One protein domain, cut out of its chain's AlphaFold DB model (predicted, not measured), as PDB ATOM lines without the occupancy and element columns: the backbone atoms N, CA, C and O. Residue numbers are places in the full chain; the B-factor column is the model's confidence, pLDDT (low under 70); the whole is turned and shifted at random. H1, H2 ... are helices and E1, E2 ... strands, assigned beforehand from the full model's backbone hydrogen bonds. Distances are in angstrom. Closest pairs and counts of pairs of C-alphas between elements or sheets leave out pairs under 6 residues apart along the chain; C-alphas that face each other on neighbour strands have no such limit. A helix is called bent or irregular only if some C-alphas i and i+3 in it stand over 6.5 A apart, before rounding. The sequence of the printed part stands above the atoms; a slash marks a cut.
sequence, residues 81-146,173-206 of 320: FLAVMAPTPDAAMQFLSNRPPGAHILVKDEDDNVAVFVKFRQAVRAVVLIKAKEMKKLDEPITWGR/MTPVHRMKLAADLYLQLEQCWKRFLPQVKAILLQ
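This is residues 81 to 146 and 173 to 206 of the 320 residues of an uncharacterized protein of Globisporangium ultimum (strain ATCC 200006 / CBS 805.95 / DAOM BR144) (UniProt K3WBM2). A strongly twisted five-stranded sheet, with E2 and E3 nearest the middle of the whole, has H1 packed along E2 on one face and the first arm of the long bent helix H3 on the other. The second arm, H3b, reaches one end of the longest axis, while the little helix H2 lies towards the opposite end. The printed part has 100 residues with five named strands and three named helices, in the order E1 H1 E2 E3 E4 H2 E5 H3, class mixed. The mixed sheet runs E4, E3, E2, E1, E5. The whole is compact, with a radius of gyration of the C-alphas of 13.2 A, and only just elongated, spanning 39 by 26 by 23 A.

E1, residues 81 to 86, has staggered pairing. Its residues 81 to 84 pair with E5, residues 176 to 180, antiparallel, with N 177 and O 83 at 2.8 A. Its residues 85 to 86 pair with E2, residues 104 to 108, parallel, with N 86 and O 106 at 2.8 A. H1, residues 89 to 97, completes a strand-helix-strand unit, two parallel neighbour strands with a helix between, its crossover right-handed. H1 is on the sheet at a height of 7.4 A, over E2 and along it at 3 degrees on the local plane; the closest C-alphas are those of Pro 89 and Val 107, 6.3 A. Only just, it is not over E3, residues 114 to 119, on which 2 of its C-alphas fall. E2, E3 and E4, residues 124 to 130, form a meander, each strand the antiparallel neighbour of the one before, through two hairpins; N 107 and O 115 are 2.8 A apart, N 127 and O 116 2.9 A. H2, residues 132 to 135, only grazes the sheet. H3, residues 183 to 206, was assigned as one helix by its hydrogen bonds but is bent: C-alphas 194 and 197 are 6.9 A apart. Its arms, H3a and H3b, stand at a shallow tilt of 27 degrees. H3a is on the opposite face from H1, at a height of 8.5 A; its closest C-alphas to E1 are Tyr 186 and Phe 81, 6.7 A. H3b only grazes the sheet. Every O i to N i+4 pair is within hydrogen-bond range in H1, H3a and H3b; H2 is too short for one.

E1 begins at C-alpha 81 (-22.300, -18.271, 30.567). E4 is 18.6 A long, E3 16.6 A and H1 12.2 A. H3a, residues 183 to 194, is 16.2 A; H3b, residues 197 to 206, is 14.2 A and ends at C-alpha 206 (-44.637, 0.423, 25.841).

The two C-alphas farthest apart, those of Asp 139 and Gln 206, are 41.1 A apart. Residues 147 to 172 are not printed; C-alphas 146 and 173 are 9.7 A apart across the cut. Of the links printed whole, none is long. Mean pLDDT of the printed part is 80.5; residues 144 to 146, 173 to 175, 195, 199 and 202 are under 70.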
ATOM      1  N   PHE A  81     -20.982 -18.850  30.811       79.88
ATOM      2  CA  PHE A  81     -22.300 -18.271  30.567       79.88
ATOM      3  C   PHE A  81     -23.110 -19.212  29.672       79.88
ATOM      4  O   PHE A  81     -22.636 -19.629  28.614       79.88
ATOM      5  N   LEU A  82     -24.315 -19.579  30.110       81.31
ATOM      6  CA  LEU A  82     -25.236 -20.410  29.336       81.31
ATOM      7  C   LEU A  82     -26.239 -19.526  28.614       81.31
ATOM      8  O   LEU A  82     -27.007 -18.816  29.260       81.31
ATOM      9  N   ALA A  83     -26.278 -19.609  27.288       80.81
ATOM     10  CA  ALA A  83     -27.222 -18.822  26.509       80.81
ATOM     11  C   ALA A  83     -27.670 -19.521  25.238       80.81
ATOM     12  O   ALA A  83     -26.934 -20.305  24.644       80.81
ATOM     13  N   VAL A  84     -28.881 -19.195  24.802       82.31
ATOM     14  CA  VAL A  84     -29.350 -19.548  23.469       82.31
ATOM     15  C   VAL A  84     -28.736 -18.578  22.465       82.31
ATOM     16  O   VAL A  84     -28.887 -17.363  22.609       82.31
ATOM     17  N   MET A  85     -28.058 -19.115  21.451       85.12
ATOM     18  CA  MET A  85     -27.438 -18.321  20.395       85.12
ATOM     19  C   MET A  85     -27.945 -18.774  19.033       85.12
ATOM     20  O   MET A  85     -28.167 -19.963  18.792       85.12
ATOM     21  N   ALA A  86     -28.122 -17.818  18.130       85.06
ATOM     22  CA  ALA A  86     -28.285 -18.132  16.727       85.06
ATOM     23  C   ALA A  86     -26.916 -18.492  16.127       85.06
ATOM     24  O   ALA A  86     -25.914 -17.854  16.466       85.06
ATOM     25  N   PRO A  87     -26.857 -19.483  15.224       78.06
ATOM     26  CA  PRO A  87     -25.615 -19.850  14.550       78.06
ATOM     27  C   PRO A  87     -25.136 -18.776  13.562       78.06
ATOM     28  O   PRO A  87     -23.942 -18.704  13.293       78.06
ATOM     29  N   THR A  88     -26.049 -17.960  13.028       84.81
ATOM     30  CA  THR A  88     -25.768 -16.868  12.084       84.81
ATOM     31  C   THR A  88     -26.733 -15.693  12.303       84.81
ATOM     32  O   THR A  88     -27.817 -15.899  12.870       84.81
ATOM     33  N   PRO A  89     -26.395 -14.477  11.827       90.19
ATOM     34  CA  PRO A  89     -27.328 -13.347  11.789       90.19
ATOM     35  C   PRO A  89     -28.641 -13.667  11.064       90.19
ATOM     36  O   PRO A  89     -29.713 -13.378  11.591       90.19
ATOM     37  N   ASP A  90     -28.591 -14.361   9.926       89.94
ATOM     38  CA  ASP A  90     -29.798 -14.749   9.178       89.94
ATOM     39  C   ASP A  90     -30.717 -15.673   9.982       89.94
ATOM     40  O   ASP A  90     -31.936 -15.483  10.023       89.94
ATOM     41  N   ALA A  91     -30.139 -16.651  10.689       86.44
ATOM     42  CA  ALA A  91     -30.903 -17.537  11.561       86.44
ATOM     43  C   ALA A  91     -31.532 -16.767  12.733       86.44
ATOM     44  O   ALA A  91     -32.646 -17.087  13.155       86.44
ATOM     45  N   ALA A  92     -30.853 -15.733  13.239       89.44
ATOM     46  CA  ALA A  92     -31.405 -14.839  14.252       89.44
ATOM     47  C   ALA A  92     -32.602 -14.051  13.709       89.44
ATOM     48  O   ALA A  92     -33.654 -14.017  14.350       89.44
ATOM     49  N   MET A  93     -32.474 -13.475  12.513       90.75
ATOM     50  CA  MET A  93     -33.552 -12.738  11.848       90.75
ATOM     51  C   MET A  93     -34.772 -13.629  11.597       90.75
ATOM     52  O   MET A  93     -35.897 -13.243  11.917       90.75
ATOM     53  N   GLN A  94     -34.556 -14.852  11.107       89.38
ATOM     54  CA  GLN A  94     -35.626 -15.828  10.901       89.38
ATOM     55  C   GLN A  94     -36.275 -16.266  12.221       89.38
ATOM     56  O   GLN A  94     -37.488 -16.458  12.280       89.38
ATOM     57  N   PHE A  95     -35.491 -16.424  13.290       87.12
ATOM     58  CA  PHE A  95     -36.025 -16.740  14.614       87.12
ATOM     59  C   PHE A  95     -36.878 -15.597  15.176       87.12
ATOM     60  O   PHE A  95     -37.906 -15.860  15.802       87.12
ATOM     61  N   LEU A  96     -36.458 -14.345  14.973       90.88
ATOM     62  CA  LEU A  96     -37.112 -13.154  15.517       90.88
ATOM     63  C   LEU A  96     -38.310 -12.669  14.689       90.88
ATOM     64  O   LEU A  96     -39.163 -11.973  15.237       90.88
ATOM     65  N   SER A  97     -38.408 -13.026  13.405       88.94
ATOM     66  CA  SER A  97     -39.477 -12.551  12.511       88.94
ATOM     67  C   SER A  97     -40.884 -12.856  13.033       88.94
ATOM     68  O   SER A  97     -41.772 -12.018  12.922       88.94
ATOM     69  N   ASN A  98     -41.059 -14.010  13.682       85.31
ATOM     70  CA  ASN A  98     -42.333 -14.474  14.239       85.31
ATOM     71  C   ASN A  98     -42.441 -14.262  15.760       85.31
ATOM     72  O   ASN A  98     -43.213 -14.947  16.438       85.31
ATOM     73  N   ARG A  99     -41.622 -13.374  16.333       88.69
ATOM     74  CA  ARG A  99     -41.589 -13.105  17.776       88.69
ATOM     75  C   ARG A  99     -42.151 -11.719  18.092       88.69
ATOM     76  O   ARG A  99     -42.045 -10.816  17.264       88.69
ATOM     77  N   PRO A 100     -42.738 -11.537  19.289       88.81
ATOM     78  CA  PRO A 100     -43.240 -10.233  19.700       88.81
ATOM     79  C   PRO A 100     -42.095  -9.220  19.894       88.81
ATOM     80  O   PRO A 100     -40.946  -9.629  20.119       88.81
ATOM     81  N   PRO A 101     -42.400  -7.908  19.882       86.94
ATOM     82  CA  PRO A 101     -41.452  -6.867  20.267       86.94
ATOM     83  C   PRO A 101     -40.797  -7.154  21.626       86.94
ATOM     84  O   PRO A 101     -41.421  -7.684  22.546       86.94
ATOM     85  N   GLY A 102     -39.511  -6.836  21.742       84.12
ATOM     86  CA  GLY A 102     -38.678  -7.140  22.903       84.12
ATOM     87  C   GLY A 102     -38.102  -8.559  22.926       84.12
ATOM     88  O   GLY A 102     -37.229  -8.844  23.753       84.12
ATOM     89  N   ALA A 103     -38.522  -9.460  22.032       89.25
ATOM     90  CA  ALA A 103     -37.828 -10.732  21.859       89.25
ATOM     91  C   ALA A 103     -36.367 -10.499  21.451       89.25
ATOM     92  O   ALA A 103     -36.062  -9.566  20.712       89.25
ATOM     93  N   HIS A 104     -35.463 -11.341  21.942       89.88
ATOM     94  CA  HIS A 104     -34.042 -11.198  21.660       89.88
ATOM     95  C   HIS A 104     -33.327 -12.536  21.568       89.88
ATOM     96  O   HIS A 104     -33.810 -13.549  22.081       89.88
ATOM     97  N   ILE A 105     -32.154 -12.520  20.944       90.31
ATOM     98  CA  ILE A 105     -31.267 -13.674  20.823       90.31
ATOM     99  C   ILE A 105     -29.813 -13.206  20.731       90.31
ATOM    100  O   ILE A 105     -29.540 -12.131  20.193       90.31
ATOM    101  N   LEU A 106     -28.881 -13.992  21.272       90.00
ATOM    102  CA  LEU A 106     -27.456 -13.743  21.067       90.00
ATOM    103  C   LEU A 106     -27.010 -14.255  19.707       90.00
ATOM    104  O   LEU A 106     -27.450 -15.308  19.247       90.00
ATOM    105  N   VAL A 107     -26.091 -13.530  19.095       88.44
ATOM    106  CA  VAL A 107     -25.522 -13.855  17.794       88.44
ATOM    107  C   VAL A 107     -24.027 -13.597  17.867       88.44
ATOM    108  O   VAL A 107     -23.586 -12.621  18.477       88.44
ATOM    109  N   LYS A 108     -23.250 -14.483  17.249       87.62
ATOM    110  CA  LYS A 108     -21.888 -14.151  16.851       87.62
ATOM    111  C   LYS A 108     -21.976 -13.524  15.460       87.62
ATOM    112  O   LYS A 108     -22.402 -14.213  14.533       87.62
ATOM    113  N   ASP A 109     -21.715 -12.225  15.351       84.88
ATOM    114  CA  ASP A 109     -21.845 -11.507  14.078       84.88
ATOM    115  C   ASP A 109     -20.688 -11.830  13.114       84.88
ATOM    116  O   ASP A 109     -19.792 -12.618  13.428       84.88
ATOM    117  N   GLU A 110     -20.739 -11.252  11.914       85.06
ATOM    118  CA  GLU A 110     -19.746 -11.480  10.853       85.06
ATOM    119  C   GLU A 110     -18.337 -11.002  11.237       85.06
ATOM    120  O   GLU A 110     -17.347 -11.546  10.752       85.06
ATOM    121  N   ASP A 111     -18.248 -10.043  12.160       86.44
ATOM    122  CA  ASP A 111     -17.004  -9.459  12.661       86.44
ATOM    123  C   ASP A 111     -16.445 -10.208  13.887       86.44
ATOM    124  O   ASP A 111     -15.504  -9.734  14.525       86.44
ATOM    125  N   ASP A 112     -17.001 -11.376  14.230       85.00
ATOM    126  CA  ASP A 112     -16.707 -12.160  15.436       85.00
ATOM    127  C   ASP A 112     -17.066 -11.469  16.770       85.00
ATOM    128  O   ASP A 112     -16.609 -11.900  17.842       85.00
ATOM    129  N   ASN A 113     -17.889 -10.419  16.759       88.19
ATOM    130  CA  ASN A 113     -18.432  -9.858  17.990       88.19
ATOM    131  C   ASN A 113     -19.561 -10.736  18.531       88.19
ATOM    132  O   ASN A 113     -20.251 -11.447  17.800       88.19
ATOM    133  N   VAL A 114     -19.800 -10.636  19.837       87.38
ATOM    134  CA  VAL A 114     -21.026 -11.154  20.447       87.38
ATOM    135  C   VAL A 114     -22.007 -10.000  20.561       87.38
ATOM    136  O   VAL A 114     -21.777  -9.057  21.323       87.38
ATOM    137  N   ALA A 115     -23.109 -10.094  19.827       88.75
ATOM    138  CA  ALA A 115     -24.173  -9.103  19.815       88.75
ATOM    139  C   ALA A 115     -25.495  -9.708  20.295       88.75
ATOM    140  O   ALA A 115     -25.754 -10.903  20.136       88.75
ATOM    141  N   VAL A 116     -26.355  -8.870  20.869       89.19
ATOM    142  CA  VAL A 116     -27.758  -9.205  21.112       89.19
ATOM    143  C   VAL A 116     -28.611  -8.569  20.028       89.19
ATOM    144  O   VAL A 116     -28.561  -7.361  19.810       89.19
ATOM    145  N   PHE A 117     -29.389  -9.392  19.337       91.00
ATOM    146  CA  PHE A 117     -30.377  -8.942  18.369       91.00
ATOM    147  C   PHE A 117     -31.702  -8.792  19.105       91.00
ATOM    148  O   PHE A 117     -32.114  -9.716  19.808       91.00
ATOM    149  N   VAL A 118     -32.358  -7.644  18.960       89.94
ATOM    150  CA  VAL A 118     -33.605  -7.297  19.646       89.94
ATOM    151  C   VAL A 118     -34.671  -6.942  18.614       89.94
ATOM    152  O   VAL A 118     -34.452  -6.121  17.722       89.94
ATOM    153  N   LYS A 119     -35.831  -7.586  18.730       90.81
ATOM    154  CA  LYS A 119     -36.986  -7.413  17.851       90.81
ATOM    155  C   LYS A 119     -37.793  -6.180  18.267       90.81
ATOM    156  O   LYS A 119     -38.232  -6.088  19.411       90.81
ATOM    157  N   PHE A 120     -38.002  -5.263  17.330       88.94
ATOM    158  CA  PHE A 120     -39.000  -4.190  17.396       88.94
ATOM    159  C   PHE A 120     -40.291  -4.677  16.715       88.94
ATOM    160  O   PHE A 120     -40.467  -5.884  16.535       88.94
ATOM    161  N   ARG A 121     -41.226  -3.793  16.349       86.31
ATOM    162  CA  ARG A 121     -42.482  -4.217  15.706       86.31
ATOM    163  C   ARG A 121     -42.189  -4.888  14.354       86.31
ATOM    164  O   ARG A 121     -42.560  -6.048  14.155       86.31
ATOM    165  N   GLN A 122     -41.414  -4.253  13.487       86.19
ATOM    166  CA  GLN A 122     -41.051  -4.770  12.164       86.19
ATOM    167  C   GLN A 122     -39.541  -4.972  12.029       86.19
ATOM    168  O   GLN A 122     -39.106  -6.004  11.515       86.19
ATOM    169  N   ALA A 123     -38.740  -4.091  12.611       88.50
ATOM    170  CA  ALA A 123     -37.295  -4.130  12.542       88.50
ATOM    171  C   ALA A 123     -36.658  -5.062  13.580       88.50
ATOM    172  O   ALA A 123     -37.249  -5.446  14.593       88.50
ATOM    173  N   VAL A 124     -35.397  -5.395  13.332       89.69
ATOM    174  CA  VAL A 124     -34.480  -5.968  14.316       89.69
ATOM    175  C   VAL A 124     -33.276  -5.042  14.391       89.69
ATOM    176  O   VAL A 124     -32.817  -4.518  13.371       89.69
ATOM    177  N   ARG A 125     -32.785  -4.806  15.603       88.25
ATOM    178  CA  ARG A 125     -31.568  -4.028  15.847       88.25
ATOM    179  C   ARG A 125     -30.591  -4.855  16.665       88.25
ATOM    180  O   ARG A 125     -31.004  -5.709  17.448       88.25
ATOM    181  N   ALA A 126     -29.304  -4.607  16.466       87.69
ATOM    182  CA  ALA A 126     -28.233  -5.305  17.158       87.69
ATOM    183  C   ALA A 126     -27.527  -4.365  18.138       87.69
ATOM    184  O   ALA A 126     -27.291  -3.199  17.827       87.69
ATOM    185  N   VAL A 127     -27.165  -4.889  19.309       84.38
ATOM    186  CA  VAL A 127     -26.267  -4.224  20.262       84.38
ATOM    187  C   VAL A 127     -25.061  -5.119  20.488       84.38
ATOM    188  O   VAL A 127     -25.205  -6.255  20.941       84.38
ATOM    189  N   VAL A 128     -23.866  -4.614  20.182       85.62
ATOM    190  CA  VAL A 128     -22.613  -5.338  20.426       85.62
ATOM    191  C   VAL A 128     -22.316  -5.345  21.924       85.62
ATOM    192  O   VAL A 128     -22.150  -4.292  22.537       85.62
ATOM    193  N   LEU A 129     -22.235  -6.538  22.514       82.56
ATOM    194  CA  LEU A 129     -21.962  -6.727  23.940       82.56
ATOM    195  C   LEU A 129     -20.477  -6.970  24.207       82.56
ATOM    196  O   LEU A 129     -19.920  -6.403  25.145       82.56
ATOM    197  N   ILE A 130     -19.841  -7.803  23.380       83.94
ATOM    198  CA  ILE A 130     -18.424  -8.162  23.503       83.94
ATOM    199  C   ILE A 130     -17.766  -7.989  22.144       83.94
ATOM    200  O   ILE A 130     -18.230  -8.553  21.150       83.94
ATOM    201  N   LYS A 131     -16.669  -7.228  22.097       86.38
ATOM    202  CA  LYS A 131     -15.956  -6.972  20.841       86.38
ATOM    203  C   LYS A 131     -15.070  -8.160  20.470       86.38
ATOM    204  O   LYS A 131     -14.469  -8.794  21.338       86.38
ATOM    205  N   ALA A 132     -14.859  -8.387  19.179       86.19
ATOM    206  CA  ALA A 132     -14.006  -9.461  18.670       86.19
ATOM    207  C   ALA A 132     -12.590  -9.457  19.276       86.19
ATOM    208  O   ALA A 132     -12.019 -10.501  19.580       86.19
ATOM    209  N   LYS A 133     -12.025  -8.269  19.532       86.94
ATOM    210  CA  LYS A 133     -10.710  -8.109  20.183       86.94
ATOM    211  C   LYS A 133     -10.650  -8.668  21.610       86.94
ATOM    212  O   LYS A 133      -9.571  -9.007  22.082       86.94
ATOM    213  N   GLU A 134     -11.777  -8.698  22.317       81.94
ATOM    214  CA  GLU A 134     -11.894  -9.258  23.667       81.94
ATOM    215  C   GLU A 134     -12.110 -10.768  23.590       81.94
ATOM    216  O   GLU A 134     -11.496 -11.504  24.357       81.94
ATOM    217  N   MET A 135     -12.872 -11.224  22.592       80.69
ATOM    218  CA  MET A 135     -13.066 -12.646  22.297       80.69
ATOM    219  C   MET A 135     -11.763 -13.344  21.891       80.69
ATOM    220  O   MET A 135     -11.500 -14.450  22.346       80.69
ATOM    221  N   LYS A 136     -10.901 -12.690  21.102       83.19
ATOM    222  CA  LYS A 136      -9.599 -13.236  20.664       83.19
ATOM    223  C   LYS A 136      -8.590 -13.450  21.800       83.19
ATOM    224  O   LYS A 136      -7.595 -14.134  21.596       83.19
ATOM    225  N   LYS A 137      -8.810 -12.853  22.977       80.75
ATOM    226  CA  LYS A 137      -7.957 -13.058  24.165       80.75
ATOM    227  C   LYS A 137      -8.284 -14.352  24.909       80.75
ATOM    228  O   LYS A 137      -7.566 -14.712  25.836       80.75
ATOM    229  N   LEU A 138      -9.391 -14.994  24.552       75.56
ATOM    230  CA  LEU A 138      -9.895 -16.198  25.183       75.56
ATOM    231  C   LEU A 138      -9.583 -17.387  24.278       75.56
ATOM    232  O   LEU A 138      -9.818 -17.329  23.072       75.56
ATOM    233  N   ASP A 139      -9.068 -18.458  24.869       71.31
ATOM    234  CA  ASP A 139      -8.892 -19.727  24.173       71.31
ATOM    235  C   ASP A 139     -10.248 -20.446  24.103       71.31
ATOM    236  O   ASP A 139     -10.899 -20.631  25.135       71.31
ATOM    237  N   GLU A 140     -10.707 -20.757  22.888       70.00
ATOM    238  CA  GLU A 140     -12.027 -21.339  22.584       70.00
ATOM    239  C   GLU A 140     -13.210 -20.733  23.391       70.00
ATOM    240  O   GLU A 140     -13.864 -21.418  24.183       70.00
ATOM    241  N   PRO A 141     -13.556 -19.446  23.187       71.00
ATOM    242  CA  PRO A 141     -14.502 -18.728  24.050       71.00
ATOM    243  C   PRO A 141     -15.945 -19.232  23.985       71.00
ATOM    244  O   PRO A 141     -16.744 -18.937  24.870       71.00
ATOM    245  N   ILE A 142     -16.325 -19.954  22.930       71.94
ATOM    246  CA  ILE A 142     -17.687 -20.457  22.752       71.94
ATOM    247  C   ILE A 142     -17.616 -21.940  22.427       71.94
ATOM    248  O   ILE A 142     -17.288 -22.339  21.310       71.94
ATOM    249  N   THR A 143     -17.996 -22.758  23.401       70.31
ATOM    250  CA  THR A 143     -18.272 -24.170  23.182       70.31
ATOM    251  C   THR A 143     -19.727 -24.305  22.758       70.31
ATOM    252  O   THR A 143     -20.668 -24.172  23.552       70.31
ATOM    253  N   TRP A 144     -19.925 -24.567  21.471       64.06
ATOM    254  CA  TRP A 144     -21.251 -24.753  20.908       64.06
ATOM    255  C   TRP A 144     -21.904 -25.998  21.518       64.06
ATOM    256  O   TRP A 144     -21.346 -27.097  21.479       64.06
ATOM    257  N   GLY A 145     -23.084 -25.817  22.119       57.09
ATOM    258  CA  GLY A 145     -23.859 -26.934  22.646       57.09
ATOM    259  C   GLY A 145     -24.208 -27.907  21.527       57.09
ATOM    260  O   GLY A 145     -24.453 -27.497  20.391       57.09
ATOM    261  N   ARG A 146     -24.229 -29.210  21.833       55.84
ATOM    262  CA  ARG A 146     -24.640 -30.209  20.842       55.84
ATOM    263  C   ARG A 146     -26.073 -29.897  20.390       55.84
ATOM    264  O   ARG A 146     -26.917 -29.641  21.252       55.84
ATOM    265  N   MET A 173     -33.118 -25.606  15.575       48.34
ATOM    266  CA  MET A 173     -32.311 -25.838  16.748       48.34
ATOM    267  C   MET A 173     -31.686 -24.512  17.127       48.34
ATOM    268  O   MET A 173     -30.795 -24.040  16.433       48.34
ATOM    269  N   THR A 174     -32.138 -23.921  18.222       54.47
ATOM    270  CA  THR A 174     -31.383 -22.893  18.933       54.47
ATOM    271  C   THR A 174     -30.694 -23.606  20.096       54.47
ATOM    272  O   THR A 174     -31.340 -23.850  21.120       54.47
ATOM    273  N   PRO A 175     -29.443 -24.085  19.940       66.00
ATOM    274  CA  PRO A 175     -28.780 -24.816  21.008       66.00
ATOM    275  C   PRO A 175     -28.570 -23.891  22.212       66.00
ATOM    276  O   PRO A 175     -28.478 -22.672  22.091       66.00
ATOM    277  N   VAL A 176     -28.506 -24.471  23.406       70.81
ATOM    278  CA  VAL A 176     -27.973 -23.765  24.572       70.81
ATOM    279  C   VAL A 176     -26.454 -23.908  24.508       70.81
ATOM    280  O   VAL A 176     -25.941 -25.027  24.522       70.81
ATOM    281  N   HIS A 177     -25.734 -22.796  24.410       76.31
ATOM    282  CA  HIS A 177     -24.279 -22.747  24.265       76.31
ATOM    283  C   HIS A 177     -23.609 -22.422  25.591       76.31
ATOM    284  O   HIS A 177     -24.191 -21.749  26.445       76.31
ATOM    285  N   ARG A 178     -22.370 -22.898  25.746       78.12
ATOM    286  CA  ARG A 178     -21.488 -22.545  26.860       78.12
ATOM    287  C   ARG A 178     -20.459 -21.550  26.360       78.12
ATOM    288  O   ARG A 178     -19.663 -21.876  25.486       78.12
ATOM    289  N   MET A 179     -20.468 -20.354  26.922       79.88
ATOM    290  CA  MET A 179     -19.465 -19.339  26.635       79.88
ATOM    291  C   MET A 179     -18.477 -19.282  27.791       79.88
ATOM    292  O   MET A 179     -18.857 -18.949  28.914       79.88
ATOM    293  N   LYS A 180     -17.220 -19.619  27.517       80.69
ATOM    294  CA  LYS A 180     -16.113 -19.436  28.446       80.69
ATOM    295  C   LYS A 180     -15.668 -17.982  28.357       80.69
ATOM    296  O   LYS A 180     -15.173 -17.544  27.323       80.69
ATOM    297  N   LEU A 181     -15.880 -17.228  29.429       77.00
ATOM    298  CA  LEU A 181     -15.623 -15.791  29.465       77.00
ATOM    299  C   LEU A 181     -14.644 -15.458  30.589       77.00
ATOM    300  O   LEU A 181     -14.677 -16.069  31.654       77.00
ATOM    301  N   ALA A 182     -13.801 -14.447  30.370       78.12
ATOM    302  CA  ALA A 182     -13.085 -13.811  31.473       78.12
ATOM    303  C   ALA A 182     -14.095 -13.235  32.481       78.12
ATOM    304  O   ALA A 182     -15.181 -12.803  32.089       78.12
ATOM    305  N   ALA A 183     -13.729 -13.192  33.765       74.94
ATOM    306  CA  ALA A 183     -14.630 -12.789  34.849       74.94
ATOM    307  C   ALA A 183     -15.317 -11.432  34.601       74.94
ATOM    308  O   ALA A 183     -16.524 -11.312  34.802       74.94
ATOM    309  N   ASP A 184     -14.580 -10.438  34.094       74.62
ATOM    310  CA  ASP A 184     -15.135  -9.120  33.757       74.62
ATOM    311  C   ASP A 184     -16.226  -9.200  32.678       74.62
ATOM    312  O   ASP A 184     -17.293  -8.611  32.836       74.62
ATOM    313  N   LEU A 185     -15.991  -9.971  31.608       76.69
ATOM    314  CA  LEU A 185     -16.940 -10.142  30.500       76.69
ATOM    315  C   LEU A 185     -18.167 -10.953  30.925       76.69
ATOM    316  O   LEU A 185     -19.283 -10.657  30.498       76.69
ATOM    317  N   TYR A 186     -17.969 -11.956  31.782       79.75
ATOM    318  CA  TYR A 186     -19.063 -12.720  32.375       79.75
ATOM    319  C   TYR A 186     -19.991 -11.808  33.182       79.75
ATOM    320  O   TYR A 186     -21.201 -11.810  32.959       79.75
ATOM    321  N   LEU A 187     -19.424 -11.002  34.088       73.75
ATOM    322  CA  LEU A 187     -20.189 -10.070  34.920       73.75
ATOM    323  C   LEU A 187     -20.916  -9.032  34.069       73.75
ATOM    324  O   LEU A 187     -22.081  -8.734  34.336       73.75
ATOM    325  N   GLN A 188     -20.263  -8.521  33.022       73.88
ATOM    326  CA  GLN A 188     -20.907  -7.644  32.051       73.88
ATOM    327  C   GLN A 188     -22.148  -8.343  31.479       73.88
ATOM    328  O   GLN A 188     -23.267  -7.820  31.583       73.88
ATOM    329  N   LEU A 189     -21.978  -9.521  30.875       78.56
ATOM    330  CA  LEU A 189     -23.051 -10.216  30.167       78.56
ATOM    331  C   LEU A 189     -24.197 -10.601  31.113       78.56
ATOM    332  O   LEU A 189     -25.369 -10.456  30.766       78.56
ATOM    333  N   GLU A 190     -23.876 -10.996  32.343       78.50
ATOM    334  CA  GLU A 190     -24.853 -11.241  33.402       78.50
ATOM    335  C   GLU A 190     -25.659  -9.979  33.750       78.50
ATOM    336  O   GLU A 190     -26.889 -10.042  33.855       78.50
ATOM    337  N   GLN A 191     -25.004  -8.824  33.893       72.94
ATOM    338  CA  GLN A 191     -25.685  -7.548  34.133       72.94
ATOM    339  C   GLN A 191     -26.579  -7.147  32.953       72.94
ATOM    340  O   GLN A 191     -27.704  -6.686  33.177       72.94
ATOM    341  N   CYS A 192     -26.127  -7.385  31.714       75.88
ATOM    342  CA  CYS A 192     -26.949  -7.208  30.515       75.88
ATOM    343  C   CYS A 192     -28.260  -7.981  30.653       75.88
ATOM    344  O   CYS A 192     -29.359  -7.439  30.516       75.88
ATOM    345  N   TRP A 193     -28.125  -9.260  30.997       78.44
ATOM    346  CA  TRP A 193     -29.228 -10.202  31.018       78.44
ATOM    347  C   TRP A 193     -30.217  -9.946  32.153       78.44
ATOM    348  O   TRP A 193     -31.429 -10.041  31.959       78.44
ATOM    349  N   LYS A 194     -29.708  -9.616  33.344       73.12
ATOM    350  CA  LYS A 194     -30.524  -9.441  34.552       73.12
ATOM    351  C   LYS A 194     -31.119  -8.043  34.696       73.12
ATOM    352  O   LYS A 194     -32.104  -7.903  35.415       73.12
ATOM    353  N   ARG A 195     -30.524  -7.013  34.083       69.75
ATOM    354  CA  ARG A 195     -30.922  -5.613  34.316       69.75
ATOM    355  C   ARG A 195     -31.268  -4.865  33.037       69.75
ATOM    356  O   ARG A 195     -32.390  -4.382  32.922       69.75
ATOM    357  N   PHE A 196     -30.346  -4.814  32.079       74.69
ATOM    358  CA  PHE A 196     -30.525  -4.027  30.856       74.69
ATOM    359  C   PHE A 196     -31.654  -4.574  29.971       74.69
ATOM    360  O   PHE A 196     -32.616  -3.863  29.688       74.69
ATOM    361  N   LEU A 197     -31.599  -5.856  29.590       77.88
ATOM    362  CA  LEU A 197     -32.593  -6.450  28.689       77.88
ATOM    363  C   LEU A 197     -34.030  -6.397  29.237       77.88
ATOM    364  O   LEU A 197     -34.930  -6.108  28.450       77.88
ATOM    365  N   PRO A 198     -34.298  -6.628  30.539       74.88
ATOM    366  CA  PRO A 198     -35.627  -6.407  31.106       74.88
ATOM    367  C   PRO A 198     -36.144  -4.970  30.955       74.88
ATOM    368  O   PRO A 198     -37.309  -4.786  30.605       74.88
ATOM    369  N   GLN A 199     -35.295  -3.960  31.170       69.81
ATOM    370  CA  GLN A 199     -35.679  -2.551  31.019       69.81
ATOM    371  C   GLN A 199     -35.950  -2.203  29.556       69.81
ATOM    372  O   GLN A 199     -37.000  -1.642  29.245       69.81
ATOM    373  N   VAL A 200     -35.055  -2.612  28.651       75.12
ATOM    374  CA  VAL A 200     -35.245  -2.436  27.205       75.12
ATOM    375  C   VAL A 200     -36.543  -3.104  26.761       75.12
ATOM    376  O   VAL A 200     -37.351  -2.464  26.104       75.12
ATOM    377  N   LYS A 201     -36.815  -4.347  27.182       77.25
ATOM    378  CA  LYS A 201     -38.084  -5.033  26.886       77.25
ATOM    379  C   LYS A 201     -39.306  -4.247  27.347       77.25
ATOM    380  O   LYS A 201     -40.261  -4.145  26.586       77.25
ATOM    381  N   ALA A 202     -39.288  -3.727  28.572       69.56
ATOM    382  CA  ALA A 202     -40.409  -2.964  29.113       69.56
ATOM    383  C   ALA A 202     -40.662  -1.688  28.298       69.56
ATOM    384  O   ALA A 202     -41.804  -1.405  27.941       69.56
ATOM    385  N   ILE A 203     -39.599  -0.962  27.941       72.00
ATOM    386  CA  ILE A 203     -39.713   0.252  27.127       72.00
ATOM    387  C   ILE A 203     -40.159  -0.097  25.704       72.00
ATOM    388  O   ILE A 203     -41.065   0.542  25.190       72.00
ATOM    389  N   LEU A 204     -39.593  -1.133  25.080       78.62
ATOM    390  CA  LEU A 204     -40.013  -1.594  23.753       78.62
ATOM    391  C   LEU A 204     -41.487  -1.987  23.731       78.62
ATOM    392  O   LEU A 204     -42.188  -1.620  22.796       78.62
ATOM    393  N   LEU A 205     -41.967  -2.699  24.752       75.88
ATOM    394  CA  LEU A 205     -43.375  -3.068  24.847       75.88
ATOM    395  C   LEU A 205     -44.264  -1.823  24.926       75.88
ATOM    396  O   LEU A 205     -45.249  -1.751  24.203       75.88
ATOM    397  N   GLN A 206     -43.893  -0.834  25.744       72.19
ATOM    398  CA  GLN A 206     -44.637   0.423  25.841       72.19
ATOM    399  C   GLN A 206     -44.614   1.190  24.511       72.19
ATOM    400  O   GLN A 206     -45.660   1.486  23.942       72.19
TER     401      GLN A 206